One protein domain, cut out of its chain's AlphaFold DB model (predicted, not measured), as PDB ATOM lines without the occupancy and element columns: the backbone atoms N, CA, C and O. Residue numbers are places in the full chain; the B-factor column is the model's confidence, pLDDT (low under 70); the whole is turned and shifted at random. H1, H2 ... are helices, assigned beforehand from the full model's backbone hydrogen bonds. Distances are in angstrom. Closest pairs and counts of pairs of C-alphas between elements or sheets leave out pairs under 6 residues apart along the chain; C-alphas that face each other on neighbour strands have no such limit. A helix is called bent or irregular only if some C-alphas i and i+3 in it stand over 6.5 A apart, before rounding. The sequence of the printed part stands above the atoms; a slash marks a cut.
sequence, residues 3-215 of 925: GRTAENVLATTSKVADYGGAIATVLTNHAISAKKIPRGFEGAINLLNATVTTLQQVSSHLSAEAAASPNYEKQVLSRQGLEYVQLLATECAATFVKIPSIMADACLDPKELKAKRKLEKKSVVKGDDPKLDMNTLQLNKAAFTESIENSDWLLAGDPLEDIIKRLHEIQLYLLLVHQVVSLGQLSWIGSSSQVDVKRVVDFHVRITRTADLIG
ATOM      1  N   GLY A   3     -30.892 -38.238 -11.710       52.94
ATOM      2  CA  GLY A   3     -32.260 -37.691 -11.803       52.94
ATOM      3  C   GLY A   3     -32.390 -36.302 -11.159       52.94
ATOM      4  O   GLY A   3     -32.881 -35.362 -11.782       52.94
ATOM      5  N   ARG A   4     -31.805 -36.132  -9.962       59.66
ATOM      6  CA  ARG A   4     -31.800 -34.855  -9.222       59.66
ATOM      7  C   ARG A   4     -31.154 -33.701  -9.991       59.66
ATOM      8  O   ARG A   4     -31.500 -32.548  -9.759       59.66
ATOM      9  N   THR A   5     -30.207 -33.976 -10.889       76.94
ATOM     10  CA  THR A   5     -29.598 -32.934 -11.728       76.94
ATOM     11  C   THR A   5     -30.578 -32.416 -12.777       76.94
ATOM     12  O   THR A   5     -30.750 -31.204 -12.867       76.94
ATOM     13  N   ALA A   6     -31.295 -33.292 -13.491       81.19
ATOM     14  CA  ALA A   6     -32.327 -32.866 -14.439       81.19
ATOM     15  C   ALA A   6     -33.478 -32.118 -13.735       81.19
ATOM     16  O   ALA A   6     -33.876 -31.045 -14.186       81.19
ATOM     17  N   GLU A   7     -33.943 -32.613 -12.581       85.00
ATOM     18  CA  GLU A   7     -34.975 -31.964 -11.753       85.00
ATOM     19  C   GLU A   7     -34.564 -30.552 -11.290       85.00
ATOM     20  O   GLU A   7     -35.347 -29.606 -11.396       85.00
ATOM     21  N   ASN A   8     -33.321 -30.371 -10.828       88.69
ATOM     22  CA  ASN A   8     -32.808 -29.067 -10.397       88.69
ATOM     23  C   ASN A   8     -32.665 -28.073 -11.565       88.69
ATOM     24  O   ASN A   8     -32.966 -26.882 -11.411       88.69
ATOM     25  N   VAL A   9     -32.226 -28.539 -12.740       90.81
ATOM     26  CA  VAL A   9     -32.118 -27.701 -13.948       90.81
ATOM     27  C   VAL A   9     -33.504 -27.342 -14.488       90.81
ATOM     28  O   VAL A   9     -33.725 -26.187 -14.858       90.81
ATOM     29  N   LEU A  10     -34.469 -28.266 -14.443       92.44
ATOM     30  CA  LEU A  10     -35.882 -28.021 -14.744       92.44
ATOM     31  C   LEU A  10     -36.481 -26.948 -13.822       92.44
ATOM     32  O   LEU A  10     -37.021 -25.953 -14.307       92.44
ATOM     33  N   ALA A  11     -36.335 -27.106 -12.503       91.94
ATOM     34  CA  ALA A  11     -36.842 -26.152 -11.518       91.94
ATOM     35  C   ALA A  11     -36.232 -24.751 -11.702       91.94
ATOM     36  O   ALA A  11     -36.949 -23.748 -11.664       91.94
ATOM     37  N   THR A  12     -34.924 -24.678 -11.976       92.25
ATOM     38  CA  THR A  12     -34.227 -23.419 -12.280       92.25
ATOM     39  C   THR A  12     -34.767 -22.791 -13.568       92.25
ATOM     40  O   THR A  12     -35.192 -21.637 -13.563       92.25
ATOM     41  N   THR A  13     -34.821 -23.554 -14.664       93.50
ATOM     42  CA  THR A  13     -35.240 -23.067 -15.990       93.50
ATOM     43  C   THR A  13     -36.694 -22.591 -15.985       93.50
ATOM     44  O   THR A  13     -36.980 -21.509 -16.501       93.50
ATOM     45  N   SER A  14     -37.603 -23.339 -15.346       94.50
ATOM     46  CA  SER A  14     -39.002 -22.927 -15.187       94.50
ATOM     47  C   SER A  14     -39.109 -21.621 -14.407       94.50
ATOM     48  O   SER A  14     -39.716 -20.673 -14.894       94.50
ATOM     49  N   LYS A  15     -38.445 -21.510 -13.250       94.81
ATOM     50  CA  LYS A  15     -38.534 -20.310 -12.407       94.81
ATOM     51  C   LYS A  15     -37.978 -19.056 -13.089       94.81
ATOM     52  O   LYS A  15     -38.526 -17.967 -12.922       94.81
ATOM     53  N   VAL A  16     -36.920 -19.199 -13.888       95.69
ATOM     54  CA  VAL A  16     -36.374 -18.102 -14.705       95.69
ATOM     55  C   VAL A  16     -37.343 -17.715 -15.827       95.69
ATOM     56  O   VAL A  16     -37.526 -16.523 -16.083       95.69
ATOM     57  N   ALA A  17     -38.029 -18.683 -16.444       95.88
ATOM     58  CA  ALA A  17     -39.092 -18.414 -17.411       95.88
ATOM     59  C   ALA A  17     -40.303 -17.707 -16.772       95.88
ATOM     60  O   ALA A  17     -40.814 -16.745 -17.343       95.88
ATOM     61  N   ASP A  18     -40.723 -18.119 -15.574       95.50
ATOM     62  CA  ASP A  18     -41.827 -17.509 -14.822       95.50
ATOM     63  C   ASP A  18     -41.504 -16.063 -14.406       95.50
ATOM     64  O   ASP A  18     -42.342 -15.165 -14.537       95.50
ATOM     65  N   TYR A  19     -40.268 -15.804 -13.963       96.25
ATOM     66  CA  TYR A  19     -39.788 -14.459 -13.636       96.25
ATOM     67  C   TYR A  19     -39.694 -13.562 -14.880       96.25
ATOM     68  O   TYR A  19     -40.220 -12.446 -14.879       96.25
ATOM     69  N   GLY A  20     -39.104 -14.058 -15.973       95.56
ATOM     70  CA  GLY A  20     -39.055 -13.339 -17.249       95.56
ATOM     71  C   GLY A  20     -40.452 -13.056 -17.811       95.56
ATOM     72  O   GLY A  20     -40.726 -11.941 -18.254       95.56
ATOM     73  N   GLY A  21     -41.372 -14.020 -17.714       95.94
ATOM     74  CA  GLY A  21     -42.779 -13.869 -18.091       95.94
ATOM     75  C   GLY A  21     -43.529 -12.860 -17.219       95.94
ATOM     76  O   GLY A  21     -44.362 -12.104 -17.723       95.94
ATOM     77  N   ALA A  22     -43.201 -12.765 -15.926       96.62
ATOM     78  CA  ALA A  22     -43.724 -11.726 -15.044       96.62
ATOM     79  C   ALA A  22     -43.258 -10.320 -15.467       96.62
ATOM     80  O   ALA A  22     -44.092  -9.415 -15.518       96.62
ATOM     81  N   ILE A  23     -41.980 -10.144 -15.831       96.19
ATOM     82  CA  ILE A  23     -41.463  -8.876 -16.380       96.19
ATOM     83  C   ILE A  23     -42.168  -8.563 -17.708       96.19
ATOM     84  O   ILE A  23     -42.704  -7.467 -17.876       96.19
ATOM     85  N   ALA A  24     -42.232  -9.535 -18.624       95.25
ATOM     86  CA  ALA A  24     -42.856  -9.381 -19.935       95.25
ATOM     87  C   ALA A  24     -44.332  -8.976 -19.838       95.25
ATOM     88  O   ALA A  24     -44.780  -8.097 -20.574       95.25
ATOM     89  N   THR A  25     -45.072  -9.556 -18.889       95.75
ATOM     90  CA  THR A  25     -46.472  -9.205 -18.611       95.75
ATOM     91  C   THR A  25     -46.606  -7.739 -18.198       95.75
ATOM     92  O   THR A  25     -47.452  -7.033 -18.738       95.75
ATOM     93  N   VAL A  26     -45.767  -7.254 -17.274       96.12
ATOM     94  CA  VAL A  26     -45.835  -5.857 -16.810       96.12
ATOM     95  C   VAL A  26     -45.443  -4.882 -17.926       96.12
ATOM     96  O   VAL A  26     -46.168  -3.920 -18.168       96.12
ATOM     97  N   LEU A  27     -44.365  -5.157 -18.670       93.88
ATOM     98  CA  LEU A  27     -43.943  -4.317 -19.800       93.88
ATOM     99  C   LEU A  27     -44.991  -4.291 -20.927       93.88
ATOM    100  O   LEU A  27     -45.247  -3.232 -21.497       93.88
ATOM    101  N   THR A  28     -45.643  -5.423 -21.214       93.75
ATOM    102  CA  THR A  28     -46.730  -5.510 -22.208       93.75
ATOM    103  C   THR A  28     -47.969  -4.739 -21.747       93.75
ATOM    104  O   THR A  28     -48.542  -3.982 -22.526       93.75
ATOM    105  N   ASN A  29     -48.355  -4.855 -20.471       93.62
ATOM    106  CA  ASN A  29     -49.460  -4.076 -19.908       93.62
ATOM    107  C   ASN A  29     -49.176  -2.567 -19.972       93.62
ATOM    108  O   ASN A  29     -50.058  -1.805 -20.365       93.62
ATOM    109  N   HIS A  30     -47.944  -2.141 -19.670       91.94
ATOM    110  CA  HIS A  30     -47.534  -0.746 -19.823       91.94
ATOM    111  C   HIS A  30     -47.541  -0.297 -21.292       91.94
ATOM    112  O   HIS A  30     -48.024   0.789 -21.592       91.94
ATOM    113  N   ALA A  31     -47.092  -1.129 -22.238       90.69
ATOM    114  CA  ALA A  31     -47.191  -0.817 -23.668       90.69
ATOM    115  C   ALA A  31     -48.647  -0.602 -24.133       90.69
ATOM    116  O   ALA A  31     -48.890   0.200 -25.030       90.69
ATOM    117  N   ILE A  32     -49.617  -1.279 -23.509       89.50
ATOM    118  CA  ILE A  32     -51.051  -1.125 -23.800       89.50
ATOM    119  C   ILE A  32     -51.646   0.129 -23.126       89.50
ATOM    120  O   ILE A  32     -52.529   0.765 -23.703       89.50
ATOM    121  N   SER A  33     -51.192   0.506 -21.922       89.69
ATOM    122  CA  SER A  33     -51.735   1.651 -21.166       89.69
ATOM    123  C   SER A  33     -51.046   2.997 -21.455       89.69
ATOM    124  O   SER A  33     -51.656   4.058 -21.281       89.69
ATOM    125  N   ALA A  34     -49.784   2.987 -21.892       87.94
ATOM    126  CA  ALA A  34     -48.961   4.183 -22.013       87.94
ATOM    127  C   ALA A  34     -49.362   5.083 -23.193       87.94
ATOM    128  O   ALA A  34     -49.414   4.680 -24.353       87.94
ATOM    129  N   LYS A  35     -49.532   6.382 -22.916       83.38
ATOM    130  CA  LYS A  35     -49.849   7.410 -23.934       83.38
ATOM    131  C   LYS A  35     -48.713   7.665 -24.939       83.38
ATOM    132  O   LYS A  35     -48.932   8.348 -25.939       83.38
ATOM    133  N   LYS A  36     -47.496   7.202 -24.639       82.44
ATOM    134  CA  LYS A  36     -46.293   7.269 -25.480       82.44
ATOM    135  C   LYS A  36     -45.397   6.087 -25.127       82.44
ATOM    136  O   LYS A  36     -45.127   5.880 -23.951       82.44
ATOM    137  N   ILE A  37     -44.900   5.388 -26.139       83.56
ATOM    138  CA  ILE A  37     -43.995   4.247 -25.990       83.56
ATOM    139  C   ILE A  37     -42.584   4.666 -26.462       83.56
ATOM    140  O   ILE A  37     -42.482   5.395 -27.456       83.56
ATOM    141  N   PRO A  38     -41.490   4.255 -25.789       82.38
ATOM    142  CA  PRO A  38     -40.128   4.498 -26.266       82.38
ATOM    143  C   PRO A  38     -39.836   3.776 -27.589       82.38
ATOM    144  O   PRO A  38     -40.342   2.684 -27.856       82.38
ATOM    145  N   ARG A  39     -38.962   4.347 -28.425       78.50
ATOM    146  CA  ARG A  39     -38.538   3.682 -29.669       78.50
ATOM    147  C   ARG A  39     -37.821   2.372 -29.348       78.50
ATOM    148  O   ARG A  39     -36.901   2.364 -28.544       78.50
ATOM    149  N   GLY A  40     -38.220   1.288 -30.012       80.06
ATOM    150  CA  GLY A  40     -37.624  -0.039 -29.821       80.06
ATOM    151  C   GLY A  40     -38.191  -0.843 -28.645       80.06
ATOM    152  O   GLY A  40     -37.908  -2.034 -28.565       80.06
ATOM    153  N   PHE A  41     -39.044  -0.257 -27.796       86.38
ATOM    154  CA  PHE A  41     -39.637  -0.941 -26.637       86.38
ATOM    155  C   PHE A  41     -40.465  -2.177 -27.027       86.38
ATOM    156  O   PHE A  41     -40.342  -3.226 -26.402       86.38
ATOM    157  N   GLU A  42     -41.229  -2.102 -28.119       88.19
ATOM    158  CA  GLU A  42     -41.939  -3.260 -28.681       88.19
ATOM    159  C   GLU A  42     -40.963  -4.371 -29.120       88.19
ATOM    160  O   GLU A  42     -41.218  -5.552 -28.906       88.19
ATOM    161  N   GLY A  43     -39.802  -4.007 -29.677       88.88
ATOM    162  CA  GLY A  43     -38.737  -4.953 -30.028       88.88
ATOM    163  C   GLY A  43     -38.131  -5.633 -28.798       88.88
ATOM    164  O   GLY A  43     -37.935  -6.847 -28.809       88.88
ATOM    165  N   ALA A  44     -37.909  -4.876 -27.719       89.19
ATOM    166  CA  ALA A  44     -37.452  -5.402 -26.434       89.19
ATOM    167  C   ALA A  44     -38.473  -6.375 -25.811       89.19
ATOM    168  O   ALA A  44     -38.097  -7.463 -25.381       89.19
ATOM    169  N   ILE A  45     -39.768  -6.033 -25.832       92.62
ATOM    170  CA  ILE A  45     -40.860  -6.914 -25.381       92.62
ATOM    171  C   ILE A  45     -40.936  -8.183 -26.237       92.62
ATOM    172  O   ILE A  45     -41.037  -9.283 -25.697       92.62
ATOM    173  N   ASN A  46     -40.854  -8.060 -27.564       93.06
ATOM    174  CA  ASN A  46     -40.897  -9.203 -28.476       93.06
ATOM    175  C   ASN A  46     -39.706 -10.154 -28.265       93.06
ATOM    176  O   ASN A  46     -39.898 -11.370 -28.253       93.06
ATOM    177  N   LEU A  47     -38.501  -9.628 -28.023       93.69
ATOM    178  CA  LEU A  47     -37.330 -10.439 -27.683       93.69
ATOM    179  C   LEU A  47     -37.471 -11.119 -26.314       93.69
ATOM    180  O   LEU A  47     -37.167 -12.305 -26.177       93.69
ATOM    181  N   LEU A  48     -37.945 -10.388 -25.304       94.88
ATOM    182  CA  LEU A  48     -38.182 -10.925 -23.968       94.88
ATOM    183  C   LEU A  48     -39.198 -12.078 -24.015       94.88
ATOM    184  O   LEU A  48     -38.914 -13.165 -23.514       94.88
ATOM    185  N   ASN A  49     -40.323 -11.889 -24.712       94.38
ATOM    186  CA  ASN A  49     -41.325 -12.931 -24.957       94.38
ATOM    187  C   ASN A  49     -40.746 -14.134 -25.722       94.38
ATOM    188  O   ASN A  49     -41.009 -15.277 -25.344       94.38
ATOM    189  N   ALA A  50     -39.929 -13.913 -26.758       94.88
ATOM    190  CA  ALA A  50     -39.254 -14.995 -27.482       94.88
ATOM    191  C   ALA A  50     -38.291 -15.789 -26.578       94.88
ATOM    192  O   ALA A  50     -38.259 -17.020 -26.637       94.88
ATOM    193  N   THR A  51     -37.552 -15.106 -25.700       95.69
ATOM    194  CA  THR A  51     -36.613 -15.749 -24.766       95.69
ATOM    195  C   THR A  51     -37.354 -16.565 -23.710       95.69
ATOM    196  O   THR A  51     -37.019 -17.725 -23.496       95.69
ATOM    197  N   VAL A  52     -38.425 -16.014 -23.126       96.50
ATOM    198  CA  VAL A  52     -39.312 -16.733 -22.193       96.50
ATOM    199  C   VAL A  52     -39.952 -17.950 -22.864       96.50
ATOM    200  O   VAL A  52     -39.956 -19.030 -22.281       96.50
ATOM    201  N   THR A  53     -40.412 -17.821 -24.112       96.31
ATOM    202  CA  THR A  53     -40.972 -18.946 -24.883       96.31
ATOM    203  C   THR A  53     -39.920 -20.035 -25.110       96.31
ATOM    204  O   THR A  53     -40.209 -21.215 -24.926       96.31
ATOM    205  N   THR A  54     -38.679 -19.654 -25.429       95.12
ATOM    206  CA  THR A  54     -37.580 -20.614 -25.632       95.12
ATOM    207  C   THR A  54     -37.195 -21.312 -24.320       95.12
ATOM    208  O   THR A  54     -37.009 -22.525 -24.311       95.12
ATOM    209  N   LEU A  55     -37.161 -20.593 -23.189       95.31
ATOM    210  CA  LEU A  55     -36.970 -21.192 -21.859       95.31
ATOM    211  C   LEU A  55     -38.104 -22.168 -21.500       95.31
ATOM    212  O   LEU A  55     -37.832 -23.248 -20.985       95.31
ATOM    213  N   GLN A  56     -39.361 -21.839 -21.815       95.69
ATOM    214  CA  GLN A  56     -40.505 -22.741 -21.617       95.69
ATOM    215  C   GLN A  56     -40.423 -23.996 -22.500       95.69
ATOM    216  O   GLN A  56     -40.802 -25.078 -22.056       95.69
ATOM    217  N   GLN A  57     -39.893 -23.884 -23.721       94.31
ATOM    218  CA  GLN A  57     -39.650 -25.023 -24.614       94.31
ATOM    219  C   GLN A  57     -38.510 -25.920 -24.104       94.31
ATOM    220  O   GLN A  57     -38.662 -27.137 -24.054       94.31
ATOM    221  N   VAL A  58     -37.396 -25.346 -23.641       92.88
ATOM    222  CA  VAL A  58     -36.315 -26.120 -23.000       92.88
ATOM    223  C   VAL A  58     -36.809 -26.784 -21.703       92.88
ATOM    224  O   VAL A  58     -36.547 -27.962 -21.477       92.88
ATOM    225  N   SER A  59     -37.612 -26.075 -20.904       92.81
ATOM    226  CA  SER A  59     -38.283 -26.611 -19.711       92.81
ATOM    227  C   SER A  59     -39.237 -27.771 -20.038       92.81
ATOM    228  O   SER A  59     -39.286 -28.749 -19.297       92.81
ATOM    229  N   SER A  60     -39.956 -27.746 -21.169       91.38
ATOM    230  CA  SER A  60     -40.833 -28.865 -21.549       91.38
ATOM    231  C   SER A  60     -40.062 -30.099 -22.032       91.38
ATOM    232  O   SER A  60     -40.467 -31.214 -21.708       91.38
ATOM    233  N   HIS A  61     -38.915 -29.928 -22.704       88.12
ATOM    234  CA  HIS A  61     -37.994 -31.034 -22.996       88.12
ATOM    235  C   HIS A  61     -37.436 -31.660 -21.700       88.12
ATOM    236  O   HIS A  61     -37.486 -32.879 -21.547       88.12
ATOM    237  N   LEU A  62     -36.991 -30.837 -20.739       87.69
ATOM    238  CA  LEU A  62     -36.520 -31.283 -19.417       87.69
ATOM    239  C   LEU A  62     -37.617 -31.978 -18.592       87.69
ATOM    240  O   LEU A  62     -37.350 -32.960 -17.907       87.69
ATOM    241  N   SER A  63     -38.857 -31.493 -18.663       86.88
ATOM    242  CA  SER A  63     -40.010 -32.086 -17.975       86.88
ATOM    243  C   SER A  63     -40.389 -33.450 -18.562       86.88
ATOM    244  O   SER A  63     -40.688 -34.383 -17.819       86.88
ATOM    245  N   ALA A  64     -40.295 -33.610 -19.888       82.56
ATOM    246  CA  ALA A  64     -40.478 -34.902 -20.545       82.56
ATOM    247  C   ALA A  64     -39.377 -35.917 -20.175       82.56
ATOM    248  O   ALA A  64     -39.674 -37.103 -20.050       82.56
ATOM    249  N   GLU A  65     -38.137 -35.459 -19.965       79.69
ATOM    250  CA  GLU A  65     -37.038 -36.292 -19.459       79.69
ATOM    251  C   GLU A  65     -37.254 -36.686 -17.987       79.69
ATOM    252  O   GLU A  65     -37.198 -37.867 -17.660       79.69
ATOM    253  N   ALA A  66     -37.586 -35.735 -17.107       79.12
ATOM    254  CA  ALA A  66     -37.835 -36.003 -15.686       79.12
ATOM    255  C   ALA A  66     -39.074 -36.893 -15.436       79.12
ATOM    256  O   ALA A  66     -39.132 -37.613 -14.443       79.12
ATOM    257  N   ALA A  67     -40.061 -36.866 -16.338       77.06
ATOM    258  CA  ALA A  67     -41.229 -37.749 -16.297       77.06
ATOM    259  C   ALA A  67     -40.962 -39.163 -16.857       77.06
ATOM    260  O   ALA A  67     -41.823 -40.041 -16.735       77.06
ATOM    261  N   ALA A  68     -39.805 -39.407 -17.481       68.94
ATOM    262  CA  ALA A  68     -39.416 -40.735 -17.933       68.94
ATOM    263  C   ALA A  68     -38.764 -41.531 -16.789       68.94
ATOM    264  O   ALA A  68     -37.854 -41.057 -16.114       68.94
ATOM    265  N   SER A  69     -39.203 -42.779 -16.593       58.00
ATOM    266  CA  SER A  69     -38.553 -43.721 -15.671       58.00
ATOM    267  C   SER A  69     -37.044 -43.830 -15.959       58.00
ATOM    268  O   SER A  69     -36.676 -43.774 -17.134       58.00
ATOM    269  N   PRO A  70     -36.180 -44.070 -14.949       58.00
ATOM    270  CA  PRO A  70     -34.714 -43.940 -15.036       58.00
ATOM    271  C   PRO A  70     -33.977 -44.989 -15.904       58.00
ATOM    272  O   PRO A  70     -32.790 -45.245 -15.702       58.00
ATOM    273  N   ASN A  71     -34.645 -45.581 -16.894       58.00
ATOM    274  CA  ASN A  71     -33.992 -46.288 -17.988       58.00
ATOM    275  C   ASN A  71     -33.296 -45.254 -18.890       58.00
ATOM    276  O   ASN A  71     -33.946 -44.370 -19.448       58.00
ATOM    277  N   TYR A  72     -31.982 -45.402 -19.073       57.53
ATOM    278  CA  TYR A  72     -31.126 -44.468 -19.821       57.53
ATOM    279  C   TYR A  72     -31.570 -44.201 -21.278       57.53
ATOM    280  O   TYR A  72     -31.206 -43.182 -21.852       57.53
ATOM    281  N   GLU A  73     -32.404 -45.070 -21.858       59.34
ATOM    282  CA  GLU A  73     -32.963 -44.986 -23.220       59.34
ATOM    283  C   GLU A  73     -33.919 -43.800 -23.472       59.34
ATOM    284  O   GLU A  73     -34.452 -43.666 -24.572       59.34
ATOM    285  N   LYS A  74     -34.212 -42.973 -22.457       65.50
ATOM    286  CA  LYS A  74     -35.142 -41.830 -22.568       65.50
ATOM    287  C   LYS A  74     -34.571 -40.489 -22.109       65.50
ATOM    288  O   LYS A  74     -35.316 -39.512 -22.049       65.50
ATOM    289  N   GLN A  75     -33.274 -40.422 -21.815       76.25
ATOM    290  CA  GLN A  75     -32.612 -39.132 -21.621       76.25
ATOM    291  C   GLN A  75     -32.627 -38.340 -22.938       76.25
ATOM    292  O   GLN A  75     -32.482 -38.900 -24.023       76.25
ATOM    293  N   VAL A  76     -32.857 -37.035 -22.840       81.12
ATOM    294  CA  VAL A  76     -33.016 -36.119 -23.975       81.12
ATOM    295  C   VAL A  76     -31.785 -35.222 -24.087       81.12
ATOM    296  O   VAL A  76     -31.306 -34.964 -25.193       81.12
ATOM    297  N   LEU A  77     -31.249 -34.790 -22.945       86.69
ATOM    298  CA  LEU A  77     -29.990 -34.067 -22.827       86.69
ATOM    299  C   LEU A  77     -28.878 -34.975 -22.281       86.69
ATOM    300  O   LEU A  77     -29.094 -35.844 -21.437       86.69
ATOM    301  N   SER A  78     -27.652 -34.759 -22.752       88.94
ATOM    302  CA  SER A  78     -26.451 -35.276 -22.098       88.94
ATOM    303  C   SER A  78     -26.213 -34.510 -20.790       88.94
ATOM    304  O   SER A  78     -26.709 -33.396 -20.605       88.94
ATOM    305  N   ARG A  79     -25.362 -35.038 -19.902       87.31
ATOM    306  CA  ARG A  79     -24.933 -34.301 -18.701       87.31
ATOM    307  C   ARG A  79     -24.333 -32.924 -19.035       87.31
ATOM    308  O   ARG A  79     -24.639 -31.956 -18.350       87.31
ATOM    309  N   GLN A  80     -23.533 -32.825 -20.098       88.12
ATOM    310  CA  GLN A  80     -22.954 -31.553 -20.551       88.12
ATOM    311  C   GLN A  80     -24.025 -30.617 -21.135       88.12
ATOM    312  O   GLN A  80     -23.954 -29.405 -20.942       88.12
ATOM    313  N   GLY A  81     -25.056 -31.168 -21.783       89.62
ATOM    314  CA  GLY A  81     -26.251 -30.427 -22.187       89.62
ATOM    315  C   GLY A  81     -27.022 -29.855 -20.991       89.62
ATOM    316  O   GLY A  81     -27.374 -28.677 -21.008       89.62
ATOM    317  N   LEU A  82     -27.228 -30.640 -19.927       90.88
ATOM    318  CA  LEU A  82     -27.867 -30.185 -18.683       90.88
ATOM    319  C   LEU A  82     -27.056 -29.078 -17.989       90.88
ATOM    320  O   LEU A  82     -27.620 -28.046 -17.628       90.88
ATOM    321  N   GLU A  83     -25.740 -29.263 -17.842       90.88
ATOM    322  CA  GLU A  83     -24.830 -28.268 -17.252       90.88
ATOM    323  C   GLU A  83     -24.820 -26.958 -18.073       90.88
ATOM    324  O   GLU A  83     -24.877 -25.865 -17.504       90.88
ATOM    325  N   TYR A  84     -24.858 -27.043 -19.410       91.50
ATOM    326  CA  TYR A  84     -24.924 -25.871 -20.290       91.50
ATOM    327  C   TYR A  84     -26.295 -25.166 -20.279       91.50
ATOM    328  O   TYR A  84     -26.360 -23.935 -20.272       91.50
ATOM    329  N   VAL A  85     -27.406 -25.910 -20.205       93.00
ATOM    330  CA  VAL A  85     -28.746 -25.323 -20.004       93.00
ATOM    331  C   VAL A  85     -28.839 -24.621 -18.652       93.00
ATOM    332  O   VAL A  85     -29.409 -23.531 -18.577       93.00
ATOM    333  N   GLN A  86     -28.248 -25.193 -17.598       93.00
ATOM    334  CA  GLN A  86     -28.200 -24.548 -16.290       93.00
ATOM    335  C   GLN A  86     -27.468 -23.204 -16.367       93.00
ATOM    336  O   GLN A  86     -28.008 -22.199 -15.906       93.00
ATOM    337  N   LEU A  87     -26.297 -23.165 -17.013       92.44
ATOM    338  CA  LEU A  87     -25.539 -21.934 -17.235       92.44
ATOM    339  C   LEU A  87     -26.380 -20.873 -17.968       92.44
ATOM    340  O   LEU A  87     -26.542 -19.763 -17.455       92.44
ATOM    341  N   LEU A  88     -26.994 -21.233 -19.102       93.25
ATOM    342  CA  LEU A  88     -27.867 -20.335 -19.869       93.25
ATOM    343  C   LEU A  88     -29.051 -19.809 -19.044       93.25
ATOM    344  O   LEU A  88     -29.380 -18.627 -19.134       93.25
ATOM    345  N   ALA A  89     -29.674 -20.653 -18.217       93.94
ATOM    346  CA  ALA A  89     -30.748 -20.231 -17.322       93.94
ATOM    347  C   ALA A  89     -30.246 -19.232 -16.260       93.94
ATOM    348  O   ALA A  89     -30.923 -18.235 -15.999       93.94
ATOM    349  N   THR A  90     -29.051 -19.438 -15.690       91.81
ATOM    350  CA  THR A  90     -28.473 -18.494 -14.716       91.81
ATOM    351  C   THR A  90     -28.090 -17.147 -15.338       91.81
ATOM    352  O   THR A  90     -28.393 -16.105 -14.753       91.81
ATOM    353  N   GLU A  91     -27.541 -17.140 -16.557       92.69
ATOM    354  CA  GLU A  91     -27.243 -15.921 -17.324       92.69
ATOM    355  C   GLU A  91     -28.521 -15.165 -17.722       92.69
ATOM    356  O   GLU A  91     -28.594 -13.937 -17.602       92.69
ATOM    357  N   CYS A  92     -29.580 -15.885 -18.116       94.31
ATOM    358  CA  CYS A  92     -30.903 -15.293 -18.330       94.31
ATOM    359  C   CYS A  92     -31.442 -14.639 -17.050       94.31
ATOM    360  O   CYS A  92     -31.944 -13.518 -17.113       94.31
ATOM    361  N   ALA A  93     -31.308 -15.285 -15.885       93.88
ATOM    362  CA  ALA A  93     -31.742 -14.725 -14.604       93.88
ATOM    363  C   ALA A  93     -30.983 -13.433 -14.251       93.88
ATOM    364  O   ALA A  93     -31.604 -12.417 -13.934       93.88
ATOM    365  N   ALA A  94     -29.651 -13.448 -14.372       92.44
ATOM    366  CA  ALA A  94     -28.796 -12.282 -14.142       92.44
ATOM    367  C   ALA A  94     -29.100 -11.129 -15.113       92.44
ATOM    368  O   ALA A  94     -29.057  -9.960 -14.727       92.44
ATOM    369  N   THR A  95     -29.465 -11.448 -16.355       94.00
ATOM    370  CA  THR A  95     -29.882 -10.471 -17.371       94.00
ATOM    371  C   THR A  95     -31.275  -9.902 -17.070       94.00
ATOM    372  O   THR A  95     -31.472  -8.689 -17.142       94.00
ATOM    373  N   PHE A  96     -32.233 -10.737 -16.654       94.75
ATOM    374  CA  PHE A  96     -33.592 -10.311 -16.303       94.75
ATOM    375  C   PHE A  96     -33.647  -9.434 -15.045       94.75
ATOM    376  O   PHE A  96     -34.341  -8.420 -15.057       94.75
ATOM    377  N   VAL A  97     -32.911  -9.765 -13.976       94.31
ATOM    378  CA  VAL A  97     -32.923  -8.994 -12.711       94.31
ATOM    379  C   VAL A  97     -32.385  -7.565 -12.889       94.31
ATOM    380  O   VAL A  97     -32.812  -6.643 -12.190       94.31
ATOM    381  N   LYS A  98     -31.512  -7.335 -13.877       93.69
ATOM    382  CA  LYS A  98     -31.027  -5.990 -14.221       93.69
ATOM    383  C   LYS A  98     -32.129  -5.089 -14.820       93.69
ATOM    384  O   LYS A  98     -32.045  -3.873 -14.655       93.69
ATOM    385  N   ILE A  99     -33.189  -5.642 -15.432       94.12
ATOM    386  CA  ILE A  99     -34.276  -4.855 -16.055       94.12
ATOM    387  C   ILE A  99     -35.078  -4.050 -15.006       94.12
ATOM    388  O   ILE A  99     -35.152  -2.828 -15.156       94.12
ATOM    389  N   PRO A 100     -35.621  -4.640 -13.914       93.31
ATOM    390  CA  PRO A 100     -36.233  -3.861 -12.832       93.31
ATOM    391  C   PRO A 100     -35.293  -2.851 -12.169       93.31
ATOM    392  O   PRO A 100     -35.737  -1.758 -11.831       93.31
ATOM    393  N   SER A 101     -34.003  -3.180 -12.025       91.69
ATOM    394  CA  SER A 101     -33.014  -2.278 -11.414       91.69
ATOM    395  C   SER A 101     -32.831  -0.983 -12.220       91.69
ATOM    396  O   SER A 101     -32.802   0.099 -11.640       91.69
ATOM    397  N   ILE A 102     -32.794  -1.067 -13.556       92.81
ATOM    398  CA  ILE A 102     -32.693   0.116 -14.431       92.81
ATOM    399  C   ILE A 102     -33.961   0.968 -14.400       92.81
ATOM    400  O   ILE A 102     -33.849   2.190 -14.391       92.81
ATOM    401  N   MET A 103     -35.151   0.360 -14.355       92.56
ATOM    402  CA  MET A 103     -36.400   1.128 -14.241       92.56
ATOM    403  C   MET A 103     -36.476   1.847 -12.889       92.56
ATOM    404  O   MET A 103     -36.796   3.029 -12.839       92.56
ATOM    405  N   ALA A 104     -36.086   1.184 -11.796       92.50
ATOM    406  CA  ALA A 104     -35.975   1.832 -10.490       92.50
ATOM    407  C   ALA A 104     -34.952   2.988 -10.497       92.50
ATOM    408  O   ALA A 104     -35.235   4.057  -9.962       92.50
ATOM    409  N   ASP A 105     -33.796   2.821 -11.150       92.12
ATOM    410  CA  ASP A 105     -32.786   3.882 -11.284       92.12
ATOM    411  C   ASP A 105     -33.229   5.043 -12.186       92.12
ATOM    412  O   ASP A 105     -32.814   6.179 -11.959       92.12
ATOM    413  N   ALA A 106     -34.087   4.791 -13.178       91.31
ATOM    414  CA  ALA A 106     -34.670   5.819 -14.038       91.31
ATOM    415  C   ALA A 106     -35.744   6.672 -13.333       91.31
ATOM    416  O   ALA A 106     -36.119   7.720 -13.862       91.31
ATOM    417  N   CYS A 107     -36.202   6.264 -12.144       90.75
ATOM    418  CA  CYS A 107     -37.033   7.075 -11.249       90.75
ATOM    419  C   CYS A 107     -36.223   7.982 -10.302       90.75
ATOM    420  O   CYS A 107     -36.801   8.878  -9.690       90.75
ATOM    421  N   LEU A 108     -34.915   7.744 -10.122       90.50
ATOM    422  CA  LEU A 108     -34.107   8.432  -9.104       90.50
ATOM    423  C   LEU A 108     -33.643   9.827  -9.546       90.50
ATOM    424  O   LEU A 108     -33.180  10.025 -10.673       90.50
ATOM    425  N   ASP A 109     -33.640  10.787  -8.614       89.19
ATOM    426  CA  ASP A 109     -33.144  12.142  -8.886       89.19
ATOM    427  C   ASP A 109     -31.633  12.086  -9.240       89.19
ATOM    428  O   ASP A 109     -30.879  11.314  -8.628       89.19
ATOM    429  N   PRO A 110     -31.087  12.919 -10.157       88.38
ATOM    430  CA  PRO A 110     -29.678  12.844 -10.585       88.38
ATOM    431  C   PRO A 110     -28.610  13.110  -9.501       88.38
ATOM    432  O   PRO A 110     -27.412  13.180  -9.816       88.38
ATOM    433  N   LYS A 111     -29.024  13.306  -8.242       90.88
ATOM    434  CA  LYS A 111     -28.198  13.293  -7.025       90.88
ATOM    435  C   LYS A 111     -28.217  11.922  -6.339       90.88
ATOM    436  O   LYS A 111     -27.160  11.448  -5.932       90.88
ATOM    437  N   GLU A 112     -29.385  11.295  -6.246       91.25
ATOM    438  CA  GLU A 112     -29.634  10.003  -5.598       91.25
ATOM    439  C   GLU A 112     -29.003   8.870  -6.401       91.25
ATOM    440  O   GLU A 112     -28.208   8.104  -5.864       91.25
ATOM    441  N   LEU A 113     -29.192   8.870  -7.723       88.12
ATOM    442  CA  LEU A 113     -28.499   7.964  -8.643       88.12
ATOM    443  C   LEU A 113     -26.961   8.106  -8.554       88.12
ATOM    444  O   LEU A 113     -26.222   7.134  -8.708       88.12
ATOM    445  N   LYS A 114     -26.445   9.299  -8.220       89.19
ATOM    446  CA  LYS A 114     -25.010   9.515  -7.931       89.19
ATOM    447  C   LYS A 114     -24.592   9.102  -6.517       89.19
ATOM    448  O   LYS A 114     -23.395   8.938  -6.287       89.19
ATOM    449  N   ALA A 115     -25.525   8.952  -5.579       92.56
ATOM    450  CA  ALA A 115     -25.277   8.364  -4.268       92.56
ATOM    451  C   ALA A 115     -25.277   6.828  -4.360       92.56
ATOM    452  O   ALA A 115     -24.309   6.213  -3.916       92.56
ATOM    453  N   LYS A 116     -26.262   6.226  -5.045       89.75
ATOM    454  CA  LYS A 116     -26.324   4.784  -5.335       89.75
ATOM    455  C   LYS A 116     -25.058   4.303  -6.051       89.75
ATOM    456  O   LYS A 116     -24.317   3.502  -5.489       89.75
ATOM    457  N   ARG A 117     -24.677   4.944  -7.166       87.19
ATOM    458  CA  ARG A 117     -23.426   4.643  -7.901       87.19
ATOM    459  C   ARG A 117     -22.135   4.876  -7.101       87.19
ATOM    460  O   ARG A 117     -21.073   4.413  -7.511       87.19
ATOM    461  N   LYS A 118     -22.181   5.591  -5.968       88.38
ATOM    462  CA  LYS A 118     -21.056   5.723  -5.015       88.38
ATOM    463  C   LYS A 118     -21.069   4.670  -3.903       88.38
ATOM    464  O   LYS A 118     -20.041   4.498  -3.255       88.38
ATOM    465  N   LEU A 119     -22.201   4.016  -3.658       85.62
ATOM    466  CA  LEU A 119     -22.327   2.866  -2.762       85.62
ATOM    467  C   LEU A 119     -21.978   1.576  -3.513       85.62
ATOM    468  O   LEU A 119     -21.136   0.825  -3.038       85.62
ATOM    469  N   GLU A 120     -22.493   1.393  -4.730       83.12
ATOM    470  CA  GLU A 120     -22.159   0.266  -5.619       83.12
ATOM    471  C   GLU A 120     -20.647   0.204  -5.901       83.12
ATOM    472  O   GLU A 120     -20.002  -0.822  -5.703       83.12
ATOM    473  N   LYS A 121     -20.012   1.342  -6.220       82.56
ATOM    474  CA  LYS A 121     -18.544   1.416  -6.371       82.56
ATOM    475  C   LYS A 121     -17.750   1.187  -5.075       82.56
ATOM    476  O   LYS A 121     -16.529   1.114  -5.136       82.56
ATOM    477  N   LYS A 122     -18.403   1.082  -3.911       81.75
ATOM    478  CA  LYS A 122     -17.784   0.674  -2.636       81.75
ATOM    479  C   LYS A 122     -18.057  -0.789  -2.270       81.75
ATOM    480  O   LYS A 122     -17.325  -1.304  -1.432       81.75
ATOM    481  N   SER A 123     -19.068  -1.438  -2.852       72.38
ATOM    482  CA  SER A 123     -19.278  -2.885  -2.712       72.38
ATOM    483  C   SER A 123     -18.444  -3.665  -3.727       72.38
ATOM    484  O   SER A 123     -17.725  -4.566  -3.322       72.38
ATOM    485  N   VAL A 124     -18.411  -3.245  -4.999       71.81
ATOM    486  CA  VAL A 124     -17.584  -3.895  -6.043       71.81
ATOM    487  C   VAL A 124     -16.094  -3.913  -5.659       71.81
ATOM    488  O   VAL A 124     -15.415  -4.918  -5.814       71.81
ATOM    489  N   VAL A 125     -15.590  -2.837  -5.040       73.50
ATOM    490  CA  VAL A 125     -14.195  -2.739  -4.552       73.50
ATOM    491  C   VAL A 125     -13.881  -3.695  -3.379       73.50
ATOM    492  O   VAL A 125     -12.723  -3.820  -2.992       73.50
ATOM    493  N   LYS A 126     -14.874  -4.403  -2.819       70.31
ATOM    494  CA  LYS A 126     -14.656  -5.481  -1.839       70.31
ATOM    495  C   LYS A 126     -14.537  -6.879  -2.457       70.31
ATOM    496  O   LYS A 126     -14.182  -7.798  -1.730       70.31
ATOM    497  N   GLY A 127     -14.828  -7.050  -3.749       53.59
ATOM    498  CA  GLY A 127     -14.865  -8.365  -4.406       53.59
ATOM    499  C   GLY A 127     -16.132  -9.188  -4.128       53.59
ATOM    500  O   GLY A 127     -16.254 -10.299  -4.635       53.59
ATOM    501  N   ASP A 128     -17.086  -8.648  -3.362       51.16
ATOM    502  CA  ASP A 128     -18.403  -9.249  -3.139       51.16
ATOM    503  C   ASP A 128     -19.324  -8.990  -4.349       51.16
ATOM    504  O   ASP A 128     -20.260  -8.185  -4.272       51.16
ATOM    505  N   ASP A 129     -19.074  -9.658  -5.479       56.12
ATOM    506  CA  ASP A 129     -20.075  -9.712  -6.548       56.12
ATOM    507  C   ASP A 129     -21.308 -10.486  -6.047       56.12
ATOM    508  O   ASP A 129     -21.181 -11.620  -5.567       56.12
ATOM    509  N   PRO A 130     -22.521  -9.897  -6.107       59.47
ATOM    510  CA  PRO A 130     -23.700 -10.454  -5.457       59.47
ATOM    511  C   PRO A 130     -24.211 -11.683  -6.217       59.47
ATOM    512  O   PRO A 130     -25.083 -11.586  -7.084       59.47
ATOM    513  N   LYS A 131     -23.667 -12.856  -5.870       70.00
ATOM    514  CA  LYS A 131     -24.052 -14.153  -6.434       70.00
ATOM    515  C   LYS A 131     -25.565 -14.345  -6.331       70.00
ATOM    516  O   LYS A 131     -26.122 -14.447  -5.239       70.00
ATOM    517  N   LEU A 132     -26.220 -14.386  -7.488       79.81
ATOM    518  CA  LEU A 132     -27.673 -14.315  -7.599       79.81
ATOM    519  C   LEU A 132     -28.326 -15.588  -7.046       79.81
ATOM    520  O   LEU A 132     -28.265 -16.650  -7.667       79.81
ATOM    521  N   ASP A 133     -28.973 -15.482  -5.885       82.06
ATOM    522  CA  ASP A 133     -29.727 -16.595  -5.315       82.06
ATOM    523  C   ASP A 133     -31.046 -16.806  -6.068       82.06
ATOM    524  O   ASP A 133     -32.039 -16.096  -5.867       82.06
ATOM    525  N   MET A 134     -31.065 -17.849  -6.900       81.75
ATOM    526  CA  MET A 134     -32.228 -18.304  -7.662       81.75
ATOM    527  C   MET A 134     -33.448 -18.588  -6.766       81.75
ATOM    528  O   MET A 134     -34.584 -18.534  -7.241       81.75
ATOM    529  N   ASN A 135     -33.271 -18.847  -5.464       78.00
ATOM    530  CA  ASN A 135     -34.380 -19.035  -4.526       78.00
ATOM    531  C   ASN A 135     -35.155 -17.729  -4.270       78.00
ATOM    532  O   ASN A 135     -36.387 -17.761  -4.201       78.00
ATOM    533  N   THR A 136     -34.478 -16.579  -4.277       82.50
ATOM    534  CA  THR A 136     -35.091 -15.246  -4.108       82.50
ATOM    535  C   THR A 136     -35.744 -14.666  -5.367       82.50
ATOM    536  O   THR A 136     -36.395 -13.628  -5.283       82.50
ATOM    537  N   LEU A 137     -35.610 -15.324  -6.526       86.88
ATOM    538  CA  LEU A 137     -36.080 -14.823  -7.823       86.88
ATOM    539  C   LEU A 137     -37.621 -14.689  -7.887       86.88
ATOM    540  O   LEU A 137     -38.325 -15.605  -8.316       86.88
ATOM    541  N   GLN A 138     -38.145 -13.540  -7.451       89.94
ATOM    542  CA  GLN A 138     -39.557 -13.152  -7.497       89.94
ATOM    543  C   GLN A 138     -39.693 -11.673  -7.881       89.94
ATOM    544  O   GLN A 138     -38.900 -10.833  -7.461       89.94
ATOM    545  N   LEU A 139     -40.707 -11.337  -8.683       92.56
ATOM    546  CA  LEU A 139     -40.954  -9.965  -9.132       92.56
ATOM    547  C   LEU A 139     -42.102  -9.335  -8.337       92.56
ATOM    548  O   LEU A 139     -43.250  -9.767  -8.463       92.56
ATOM    549  N   ASN A 140     -41.825  -8.254  -7.601       94.06
ATOM    550  CA  ASN A 140     -42.882  -7.390  -7.075       94.06
ATOM    551  C   ASN A 140     -43.524  -6.614  -8.240       94.06
ATOM    552  O   ASN A 140     -43.078  -5.529  -8.612       94.06
ATOM    553  N   LYS A 141     -44.570  -7.202  -8.830       93.62
ATOM    554  CA  LYS A 141     -45.273  -6.653 -10.000       93.62
ATOM    555  C   LYS A 141     -45.823  -5.245  -9.755       93.62
ATOM    556  O   LYS A 141     -45.801  -4.444 -10.683       93.62
ATOM    557  N   ALA A 142     -46.275  -4.930  -8.538       93.50
ATOM    558  CA  ALA A 142     -46.814  -3.610  -8.207       93.50
ATOM    559  C   ALA A 142     -45.710  -2.540  -8.235       93.50
ATOM    560  O   ALA A 142     -45.773  -1.630  -9.059       93.50
ATOM    561  N   ALA A 143     -44.651  -2.720  -7.439       93.69
ATOM    562  CA  ALA A 143     -43.526  -1.781  -7.386       93.69
ATOM    563  C   ALA A 143     -42.793  -1.649  -8.736       93.69
ATOM    564  O   ALA A 143     -42.314  -0.572  -9.086       93.69
ATOM    565  N   PHE A 144     -42.729  -2.722  -9.536       95.62
ATOM    566  CA  PHE A 144     -42.166  -2.655 -10.887       95.62
ATOM    567  C   PHE A 144     -43.069  -1.883 -11.861       95.62
ATOM    568  O   PHE A 144     -42.554  -1.100 -12.652       95.62
ATOM    569  N   THR A 145     -44.398  -2.032 -11.775       94.31
ATOM    570  CA  THR A 145     -45.344  -1.229 -12.579       94.31
ATOM    571  C   THR A 145     -45.211   0.255 -12.235       94.31
ATOM    572  O   THR A 145     -45.028   1.075 -13.130       94.31
ATOM    573  N   GLU A 146     -45.202   0.585 -10.941       93.44
ATOM    574  CA  GLU A 146     -44.987   1.946 -10.435       93.44
ATOM    575  C   GLU A 146     -43.635   2.525 -10.884       93.44
ATOM    576  O   GLU A 146     -43.562   3.683 -11.293       93.44
ATOM    577  N   SER A 147     -42.570   1.715 -10.892       93.81
ATOM    578  CA  SER A 147     -41.261   2.132 -11.415       93.81
ATOM    579  C   SER A 147     -41.328   2.456 -12.912       93.81
ATOM    580  O   SER A 147     -40.852   3.501 -13.341       93.81
ATOM    581  N   ILE A 148     -41.956   1.600 -13.722       92.62
ATOM    582  CA  ILE A 148     -42.078   1.809 -15.173       92.62
ATOM    583  C   ILE A 148     -42.925   3.056 -15.493       92.62
ATOM    584  O   ILE A 148     -42.595   3.803 -16.414       92.62
ATOM    585  N   GLU A 149     -43.996   3.313 -14.739       91.06
ATOM    586  CA  GLU A 149     -44.864   4.480 -14.955       91.06
ATOM    587  C   GLU A 149     -44.209   5.818 -14.570       91.06
ATOM    588  O   GLU A 149     -44.548   6.843 -15.165       91.06
ATOM    589  N   ASN A 150     -43.242   5.809 -13.644       91.38
ATOM    590  CA  ASN A 150     -42.508   7.000 -13.195       91.38
ATOM    591  C   ASN A 150     -41.109   7.177 -13.834       91.38
ATOM    592  O   ASN A 150     -40.482   8.216 -13.636       91.38
ATOM    593  N   SER A 151     -40.617   6.199 -14.605       90.25
ATOM    594  CA  SER A 151     -39.270   6.205 -15.206       90.25
ATOM    595  C   SER A 151     -39.058   7.314 -16.247       90.25
ATOM    596  O   SER A 151     -39.835   7.439 -17.199       90.25
ATOM    597  N   ASP A 152     -37.926   8.032 -16.183       89.38
ATOM    598  CA  ASP A 152     -37.432   8.771 -17.352       89.38
ATOM    599  C   ASP A 152     -36.790   7.805 -18.358       89.38
ATOM    600  O   ASP A 152     -35.631   7.393 -18.251       89.38
ATOM    601  N   TRP A 153     -37.554   7.473 -19.394       87.12
ATOM    602  CA  TRP A 153     -37.122   6.634 -20.509       87.12
ATOM    603  C   TRP A 153     -35.894   7.158 -21.270       87.12
ATOM    604  O   TRP A 153     -35.248   6.374 -21.965       87.12
ATOM    605  N   LEU A 154     -35.537   8.444 -21.145       86.56
ATOM    606  CA  LEU A 154     -34.285   8.985 -21.689       86.56
ATOM    607  C   LEU A 154     -33.053   8.572 -20.869       86.56
ATOM    608  O   LEU A 154     -31.948   8.595 -21.399       86.56
ATOM    609  N   LEU A 155     -33.233   8.187 -19.601       86.81
ATOM    610  CA  LEU A 155     -32.181   7.640 -18.736       86.81
ATOM    611  C   LEU A 155     -32.158   6.104 -18.759       86.81
ATOM    612  O   LEU A 155     -31.090   5.507 -18.633       86.81
ATOM    613  N   ALA A 156     -33.320   5.467 -18.944       89.00
ATOM    614  CA  ALA A 156     -33.435   4.011 -19.058       89.00
ATOM    615  C   ALA A 156     -32.984   3.453 -20.422       89.00
ATOM    616  O   ALA A 156     -32.590   2.292 -20.494       89.00
ATOM    617  N   GLY A 157     -33.071   4.250 -21.497       87.12
ATOM    618  CA  GLY A 157     -32.923   3.793 -22.886       87.12
ATOM    619  C   GLY A 157     -31.608   3.068 -23.183       87.12
ATOM    620  O   GLY A 157     -31.631   1.881 -23.503       87.12
ATOM    621  N   ASP A 158     -30.478   3.764 -23.046       87.69
ATOM    622  CA  ASP A 158     -29.150   3.225 -23.368       87.69
ATOM    623  C   ASP A 158     -28.809   1.938 -22.572       87.69
ATOM    624  O   ASP A 158     -28.524   0.917 -23.203       87.69
ATOM    625  N   PRO A 159     -28.901   1.896 -21.219       89.62
ATOM    626  CA  PRO A 159     -28.566   0.684 -20.465       89.62
ATOM    627  C   PRO A 159     -29.581  -0.458 -20.657       89.62
ATOM    628  O   PRO A 159     -29.225  -1.624 -20.474       89.62
ATOM    629  N   LEU A 160     -30.830  -0.164 -21.047       90.94
ATOM    630  CA  LEU A 160     -31.777  -1.198 -21.465       90.94
ATOM    631  C   LEU A 160     -31.384  -1.791 -22.826       90.94
ATOM    632  O   LEU A 160     -31.503  -3.001 -23.004       90.94
ATOM    633  N   GLU A 161     -30.903  -0.982 -23.777       90.44
ATOM    634  CA  GLU A 161     -30.489  -1.474 -25.098       90.44
ATOM    635  C   GLU A 161     -29.351  -2.502 -24.983       90.44
ATOM    636  O   GLU A 161     -29.386  -3.531 -25.659       90.44
ATOM    637  N   ASP A 162     -28.390  -2.283 -24.083       91.06
ATOM    638  CA  ASP A 162     -27.272  -3.210 -23.860       91.06
ATOM    639  C   ASP A 162     -27.701  -4.529 -23.195       91.06
ATOM    640  O   ASP A 162     -27.252  -5.603 -23.601       91.06
ATOM    641  N   ILE A 163     -28.662  -4.489 -22.265       92.56
ATOM    642  CA  ILE A 163     -29.303  -5.712 -21.753       92.56
ATOM    643  C   ILE A 163     -30.046  -6.455 -22.860       92.56
ATOM    644  O   ILE A 163     -29.990  -7.678 -22.920       92.56
ATOM    645  N   ILE A 164     -30.745  -5.739 -23.741       92.56
ATOM    646  CA  ILE A 164     -31.503  -6.341 -24.841       92.56
ATOM    647  C   ILE A 164     -30.565  -6.952 -25.897       92.56
ATOM    648  O   ILE A 164     -30.893  -8.004 -26.447       92.56
ATOM    649  N   LYS A 165     -29.363  -6.396 -26.109       92.19
ATOM    650  CA  LYS A 165     -28.288  -7.047 -26.888       92.19
ATOM    651  C   LYS A 165     -27.839  -8.354 -26.230       92.19
ATOM    652  O   LYS A 165     -27.891  -9.397 -26.881       92.19
ATOM    653  N   ARG A 166     -27.498  -8.338 -24.934       93.00
ATOM    654  CA  ARG A 166     -27.080  -9.553 -24.209       93.00
ATOM    655  C   ARG A 166     -28.176 -10.617 -24.176       93.00
ATOM    656  O   ARG A 166     -27.920 -11.795 -24.406       93.00
ATOM    657  N   LEU A 167     -29.424 -10.205 -23.967       93.56
ATOM    658  CA  LEU A 167     -30.568 -11.109 -23.984       93.56
ATOM    659  C   LEU A 167     -30.753 -11.768 -25.359       93.56
ATOM    660  O   LEU A 167     -31.106 -12.941 -25.417       93.56
ATOM    661  N   HIS A 168     -30.474 -11.057 -26.455       94.44
ATOM    662  CA  HIS A 168     -30.530 -11.611 -27.811       94.44
ATOM    663  C   HIS A 168     -29.444 -12.668 -28.051       94.44
ATOM    664  O   HIS A 168     -29.718 -13.692 -28.673       94.44
ATOM    665  N   GLU A 169     -28.235 -12.471 -27.523       93.44
ATOM    666  CA  GLU A 169     -27.175 -13.487 -27.555       93.44
ATOM    667  C   GLU A 169     -27.614 -14.757 -26.812       93.44
ATOM    668  O   GLU A 169     -27.618 -15.842 -27.397       93.44
ATOM    669  N   ILE A 170     -28.077 -14.623 -25.562       93.62
ATOM    670  CA  ILE A 170     -28.553 -15.752 -24.743       93.62
ATOM    671  C   ILE A 170     -29.746 -16.456 -25.417       93.62
ATOM    672  O   ILE A 170     -29.805 -17.686 -25.446       93.62
ATOM    673  N   GLN A 171     -30.668 -15.697 -26.022       95.19
ATOM    674  CA  GLN A 171     -31.811 -16.235 -26.765       95.19
ATOM    675  C   GLN A 171     -31.368 -17.096 -27.955       95.19
ATOM    676  O   GLN A 171     -31.948 -18.163 -28.163       95.19
ATOM    677  N   LEU A 172     -30.333 -16.690 -28.700       94.62
ATOM    678  CA  LEU A 172     -29.781 -17.502 -29.785       94.62
ATOM    679  C   LEU A 172     -29.173 -18.811 -29.262       94.62
ATOM    680  O   LEU A 172     -29.448 -19.864 -29.839       94.62
ATOM    681  N   TYR A 173     -28.405 -18.780 -28.168       94.75
ATOM    682  CA  TYR A 173     -27.844 -19.998 -27.567       94.75
ATOM    683  C   TYR A 173     -28.935 -20.960 -27.065       94.75
ATOM    684  O   TYR A 173     -28.896 -22.147 -27.388       94.75
ATOM    685  N   LEU A 174     -29.950 -20.458 -26.351       94.00
ATOM    686  CA  LEU A 174     -31.118 -21.244 -25.925       94.00
ATOM    687  C   LEU A 174     -31.870 -21.850 -27.122       94.00
ATOM    688  O   LEU A 174     -32.290 -23.007 -27.085       94.00
ATOM    689  N   LEU A 175     -32.011 -21.082 -28.205       95.62
ATOM    690  CA  LEU A 175     -32.649 -21.529 -29.440       95.62
ATOM    691  C   LEU A 175     -31.817 -22.600 -30.164       95.62
ATOM    692  O   LEU A 175     -32.396 -23.521 -30.739       95.62
ATOM    693  N   LEU A 176     -30.482 -22.520 -30.122       95.19
ATOM    694  CA  LEU A 176     -29.596 -23.558 -30.653       95.19
ATOM    695  C   LEU A 176     -29.769 -24.868 -29.873       95.19
ATOM    696  O   LEU A 176     -29.977 -25.909 -30.495       95.19
ATOM    697  N   VAL A 177     -29.773 -24.814 -28.533       93.88
ATOM    698  CA  VAL A 177     -30.021 -25.992 -27.681       93.88
ATOM    699  C   VAL A 177     -31.386 -26.610 -27.990       93.88
ATOM    700  O   VAL A 177     -31.454 -27.803 -28.273       93.88
ATOM    701  N   HIS A 178     -32.462 -25.813 -28.032       94.38
ATOM    702  CA  HIS A 178     -33.800 -26.294 -28.405       94.38
ATOM    703  C   HIS A 178     -33.788 -27.016 -29.764       94.38
ATOM    704  O   HIS A 178     -34.361 -28.101 -29.887       94.38
ATOM    705  N   GLN A 179     -33.149 -26.444 -30.791       94.56
ATOM    706  CA  GLN A 179     -33.124 -27.045 -32.128       94.56
ATOM    707  C   GLN A 179     -32.359 -28.376 -32.165       94.56
ATOM    708  O   GLN A 179     -32.842 -29.320 -32.787       94.56
ATOM    709  N   VAL A 180     -31.208 -28.460 -31.489       93.44
ATOM    710  CA  VAL A 180     -30.391 -29.685 -31.386       93.44
ATOM    711  C   VAL A 180     -31.144 -30.771 -30.613       93.44
ATOM    712  O   VAL A 180     -31.290 -31.885 -31.109       93.44
ATOM    713  N   VAL A 181     -31.725 -30.429 -29.461       90.69
ATOM    714  CA  VAL A 181     -32.560 -31.334 -28.652       90.69
ATOM    715  C   VAL A 181     -33.763 -31.860 -29.441       90.69
ATOM    716  O   VAL A 181     -34.027 -33.060 -29.448       90.69
ATOM    717  N   SER A 182     -34.475 -30.986 -30.158       91.06
ATOM    718  CA  SER A 182     -35.611 -31.388 -31.000       91.06
ATOM    719  C   SER A 182     -35.205 -32.310 -32.153       91.06
ATOM    720  O   SER A 182     -35.988 -33.174 -32.543       91.06
ATOM    721  N   LEU A 183     -33.995 -32.152 -32.700       91.19
ATOM    722  CA  LEU A 183     -33.457 -33.053 -33.717       91.19
ATOM    723  C   LEU A 183     -33.087 -34.422 -33.119       91.19
ATOM    724  O   LEU A 183     -33.452 -35.439 -33.703       91.19
ATOM    725  N   GLY A 184     -32.467 -34.456 -31.935       86.44
ATOM    726  CA  GLY A 184     -32.201 -35.699 -31.202       86.44
ATOM    727  C   GLY A 184     -33.483 -36.472 -30.870       86.44
ATOM    728  O   GLY A 184     -33.590 -37.663 -31.154       86.44
ATOM    729  N   GLN A 185     -34.520 -35.792 -30.371       85.25
ATOM    730  CA  GLN A 185     -35.824 -36.428 -30.141       85.25
ATOM    731  C   GLN A 185     -36.432 -37.012 -31.432       85.25
ATOM    732  O   GLN A 185     -37.058 -38.067 -31.385       85.25
ATOM    733  N   LEU A 186     -36.220 -36.378 -32.593       84.00
ATOM    734  CA  LEU A 186     -36.692 -36.898 -33.881       84.00
ATOM    735  C   LEU A 186     -35.914 -38.126 -34.379       84.00
ATOM    736  O   LEU A 186     -36.522 -38.961 -35.048       84.00
ATOM    737  N   SER A 187     -34.622 -38.275 -34.063       77.00
ATOM    738  CA  SER A 187     -33.866 -39.483 -34.426       77.00
ATOM    739  C   SER A 187     -34.200 -40.680 -33.529       77.00
ATOM    740  O   SER A 187     -34.290 -41.801 -34.026       77.00
ATOM    741  N   TRP A 188     -34.462 -40.460 -32.235       72.62
ATOM    742  CA  TRP A 188     -34.794 -41.533 -31.281       72.62
ATOM    743  C   TRP A 188     -36.182 -42.178 -31.496       72.62
ATOM    744  O   TRP A 188     -36.398 -43.317 -31.095       72.62
ATOM    745  N   ILE A 189     -37.122 -41.504 -32.170       65.12
ATOM    746  CA  ILE A 189     -38.481 -42.029 -32.452       65.12
ATOM    747  C   ILE A 189     -38.491 -43.096 -33.582       65.12
ATOM    748  O   ILE A 189     -39.516 -43.724 -33.853       65.12
ATOM    749  N   GLY A 190     -37.352 -43.352 -34.236       54.34
ATOM    750  CA  GLY A 190     -37.246 -44.152 -35.465       54.34
ATOM    751  C   GLY A 190     -37.609 -45.646 -35.396       54.34
ATOM    752  O   GLY A 190     -37.603 -46.299 -36.436       54.34
ATOM    753  N   SER A 191     -37.946 -46.211 -34.232       52.50
ATOM    754  CA  SER A 191     -38.154 -47.661 -34.051       52.50
ATOM    755  C   SER A 191     -39.484 -48.227 -34.579       52.50
ATOM    756  O   SER A 191     -39.658 -49.444 -34.558       52.50
ATOM    757  N   SER A 192     -40.431 -47.397 -35.042       51.59
ATOM    758  CA  SER A 192     -41.767 -47.885 -35.447       51.59
ATOM    759  C   SER A 192     -42.365 -47.295 -36.733       51.59
ATOM    760  O   SER A 192     -43.106 -48.005 -37.412       51.59
ATOM    761  N   SER A 193     -42.069 -46.046 -37.128       50.53
ATOM    762  CA  SER A 193     -42.560 -45.533 -38.422       50.53
ATOM    763  C   SER A 193     -41.727 -44.400 -39.031       50.53
ATOM    764  O   SER A 193     -41.282 -43.488 -38.341       50.53
ATOM    765  N   GLN A 194     -41.551 -44.503 -40.354       60.97
ATOM    766  CA  GLN A 194     -41.157 -43.487 -41.340       60.97
ATOM    767  C   GLN A 194     -40.636 -42.140 -40.789       60.97
ATOM    768  O   GLN A 194     -41.395 -41.184 -40.618       60.97
ATOM    769  N   VAL A 195     -39.313 -42.035 -40.611       71.62
ATOM    770  CA  VAL A 195     -38.639 -40.768 -40.274       71.62
ATOM    771  C   VAL A 195     -38.914 -39.720 -41.360       71.62
ATOM    772  O   VAL A 195     -38.655 -39.943 -42.544       71.62
ATOM    773  N   ASP A 196     -39.413 -38.548 -40.958       80.88
ATOM    774  CA  ASP A 196     -39.637 -37.411 -41.856       80.88
ATOM    775  C   ASP A 196     -38.289 -36.753 -42.209       80.88
ATOM    776  O   ASP A 196     -37.850 -35.783 -41.586       80.88
ATOM    777  N   VAL A 197     -37.615 -37.313 -43.221       83.62
ATOM    778  CA  VAL A 197     -36.308 -36.855 -43.729       83.62
ATOM    779  C   VAL A 197     -36.322 -35.360 -44.060       83.62
ATOM    780  O   VAL A 197     -35.331 -34.664 -43.833       83.62
ATOM    781  N   LYS A 198     -37.457 -34.824 -44.528       84.56
ATOM    782  CA  LYS A 198     -37.590 -33.393 -44.804       84.56
ATOM    783  C   LYS A 198     -37.489 -32.570 -43.518       84.56
ATOM    784  O   LYS A 198     -36.736 -31.601 -43.502       84.56
ATOM    785  N   ARG A 199     -38.163 -32.964 -42.427       86.56
ATOM    786  CA  ARG A 199     -37.986 -32.304 -41.116       86.56
ATOM    787  C   ARG A 199     -36.550 -32.394 -40.621       86.56
ATOM    788  O   ARG A 199     -36.050 -31.398 -40.104       86.56
ATOM    789  N   VAL A 200     -35.896 -33.545 -40.779       88.19
ATOM    790  CA  VAL A 200     -34.491 -33.744 -40.377       88.19
ATOM    791  C   VAL A 200     -33.580 -32.747 -41.103       88.19
ATOM    792  O   VAL A 200     -32.828 -32.026 -40.447       88.19
ATOM    793  N   VAL A 201     -33.711 -32.614 -42.428       88.50
ATOM    794  CA  VAL A 201     -32.972 -31.619 -43.230       88.50
ATOM    795  C   VAL A 201     -33.341 -30.182 -42.832       88.50
ATOM    796  O   VAL A 201     -32.452 -29.359 -42.609       88.50
ATOM    797  N   ASP A 202     -34.632 -29.878 -42.656       87.69
ATOM    798  CA  ASP A 202     -35.098 -28.563 -42.196       87.69
ATOM    799  C   ASP A 202     -34.527 -28.210 -40.806       87.69
ATOM    800  O   ASP A 202     -34.325 -27.032 -40.510       87.69
ATOM    801  N   PHE A 203     -34.279 -29.187 -39.922       91.62
ATOM    802  CA  PHE A 203     -33.600 -28.978 -38.637       91.62
ATOM    803  C   PHE A 203     -32.093 -28.745 -38.800       91.62
ATOM    804  O   PHE A 203     -31.610 -27.750 -38.265       91.62
ATOM    805  N   HIS A 204     -31.369 -29.547 -39.591       91.25
ATOM    806  CA  HIS A 204     -29.936 -29.321 -39.857       91.25
ATOM    807  C   HIS A 204     -29.683 -27.907 -40.413       91.25
ATOM    808  O   HIS A 204     -28.859 -27.163 -39.883       91.25
ATOM    809  N   VAL A 205     -30.464 -27.472 -41.410       91.06
ATOM    810  CA  VAL A 205     -30.348 -26.123 -42.000       91.06
ATOM    811  C   VAL A 205     -30.625 -25.009 -40.974       91.06
ATOM    812  O   VAL A 205     -30.021 -23.935 -41.054       91.06
ATOM    813  N   ARG A 206     -31.510 -25.241 -39.994       92.62
ATOM    814  CA  ARG A 206     -31.774 -24.293 -38.897       92.62
ATOM    815  C   ARG A 206     -30.642 -24.271 -37.867       92.62
ATOM    816  O   ARG A 206     -30.202 -23.173 -37.520       92.62
ATOM    817  N   ILE A 207     -30.124 -25.430 -37.457       94.06
ATOM    818  CA  ILE A 207     -29.031 -25.544 -36.477       94.06
ATOM    819  C   ILE A 207     -27.770 -24.883 -37.032       94.06
ATOM    820  O   ILE A 207     -27.260 -23.954 -36.411       94.06
ATOM    821  N   THR A 208     -27.339 -25.243 -38.247       92.31
ATOM    822  CA  THR A 208     -26.166 -24.637 -38.900       92.31
ATOM    823  C   THR A 208     -26.308 -23.124 -39.045       92.31
ATOM    824  O   THR A 208     -25.353 -22.393 -38.801       92.31
ATOM    825  N   ARG A 209     -27.507 -22.617 -39.374       92.31
ATOM    826  CA  ARG A 209     -27.759 -21.167 -39.440       92.31
ATOM    827  C   ARG A 209     -27.696 -20.494 -38.065       92.31
ATOM    828  O   ARG A 209     -27.223 -19.364 -37.981       92.31
ATOM    829  N   THR A 210     -28.199 -21.139 -37.017       92.94
ATOM    830  CA  THR A 210     -28.201 -20.584 -35.654       92.94
ATOM    831  C   THR A 210     -26.776 -20.585 -35.081       92.94
ATOM    832  O   THR A 210     -26.340 -19.575 -34.537       92.94
ATOM    833  N   ALA A 211     -26.000 -21.643 -35.332       91.19
ATOM    834  CA  ALA A 211     -24.570 -21.729 -35.029       91.19
ATOM    835  C   ALA A 211     -23.742 -20.645 -35.759       91.19
ATOM    836  O   ALA A 211     -22.996 -19.908 -35.111       91.19
ATOM    837  N   ASP A 212     -23.946 -20.457 -37.074       90.12
ATOM    838  CA  ASP A 212     -23.287 -19.403 -37.873       90.12
ATOM    839  C   ASP A 212     -23.565 -17.981 -37.330       90.12
ATOM    840  O   ASP A 212     -22.710 -17.097 -37.456       90.12
ATOM    841  N   LEU A 213     -24.753 -17.746 -36.746       91.06
ATOM    842  CA  LEU A 213     -25.140 -16.470 -36.120       91.06
ATOM    843  C   LEU A 213     -24.465 -16.251 -34.761       91.06
ATOM    844  O   LEU A 213     -24.045 -15.134 -34.473       91.06
ATOM    845  N   ILE A 214     -24.340 -17.312 -33.962       88.88
ATOM    846  CA  ILE A 214     -23.641 -17.324 -32.667       88.88
ATOM    847  C   ILE A 214     -22.119 -17.176 -32.845       88.88
ATOM    848  O   ILE A 214     -21.427 -16.673 -31.967       88.88
ATOM    849  N   GLY A 215     -21.588 -17.578 -34.003       87.62
ATOM    850  CA  GLY A 215     -20.161 -17.510 -34.330       87.62
ATOM    851  C   GLY A 215     -19.462 -18.870 -34.378       87.62
ATOM    852  O   GLY A 215     -18.307 -18.929 -34.805       87.62
TER     853      GLY A 215
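What this domain is: This is residues 3 to 215 of the 925 residues of an uncharacterized protein of Cadophora sp. DSE1049 (UniProt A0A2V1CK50). Four long helices, H1, H2, H3 and H6, stand side by side in an elongated up-and-down bundle, each running against the one before it in the chain. H7 folds back along the later part of H6 on the outside of the bundle, short H5 packs on H1 and H3 near the opposite end, and H4 follows H3 there, with residues 118 to 130 sticking out. The printed part has 213 residues with seven named helices, H1 to H7 in order, and no named strand; its class is all helix. It is only just compact, close to loose, with a radius of gyration of the C-alphas of 20.0 A and spans of 68 by 39 by 32 A.

Where its parts are: H1, residues 3 to 33, begins at C-alpha 3 (-32.260, -37.691, -11.803) and is 44.9 A long from first to last C-alpha. H2, residues 41 to 66, is 36.8 A long, and H3, residues 79 to 106, is 41.5 A long. H4 holds residues 112 to 126 and H5 residues 141 to 150. H6, residues 153 to 188, is the longest at 49.4 A and begins at C-alpha 153 (-37.122, 6.634, -20.509). It is irregular, with C-alphas 155 and 158 7.1 A apart, and has a kink of 35 degrees near residue 160. H7, residues 197 to 214, is 25.8 A long and ends at C-alpha 214 (-23.641, -17.324, -32.667).

How they stand to each other: H1 and H2 form a helical hairpin and touch, their closest C-alphas, of Ala 17 and Val 52, being 5.1 A apart, at a shallow tilt of 24 degrees. H1 touches H3 the same way, closest at the C-alphas of Thr 13 and Ala 89, 5.5 A. H2 touches residues 164 to 181 of H6 alone, closest at Thr 51 and Gln 171, C-alphas 5.2 A apart. H3 touches H6 opposite ways at 19 degrees, a shallow tilt, closest at the C-alphas of Ala 106 and Ala 156, 5.5 A. H1 and H6 are apart. H5 touches residues 100 to 106 of H3 alone, closest at the C-alphas of Ala 104 and Ser 147, 5.4 A, and residues 22 to 30 of H1 alone, closest at those of Val 26 and Thr 145, 6.3 A. H4 is close to H3 but not clearly touching, with the C-alphas of Asp 105 and Leu 113 6.5 A apart. H6, with residues 169 to 186 alone, touches H7 in a second helical hairpin, closest at the C-alphas of Leu 176 and Thr 210, 6.0 A; their shallow tilt of 34 degrees is only just short of steep. Every O i to N i+4 pair is within hydrogen-bond range in H1, H2, H5 and H7; H3 has 20 of 24, H4 7 of 11 and H6 30 of 32.

The domain as a whole: The C-alphas of Lys 111 and Ser 192, the two farthest apart, are 68.8 A apart. The printed part has no cut. The links H2 to H3 and H4 to H5 are long. Mean pLDDT of the printed part is 86.7; it is under 70 in residues 3 to 4, 68 to 74, 127 to 130 and 189 to 194.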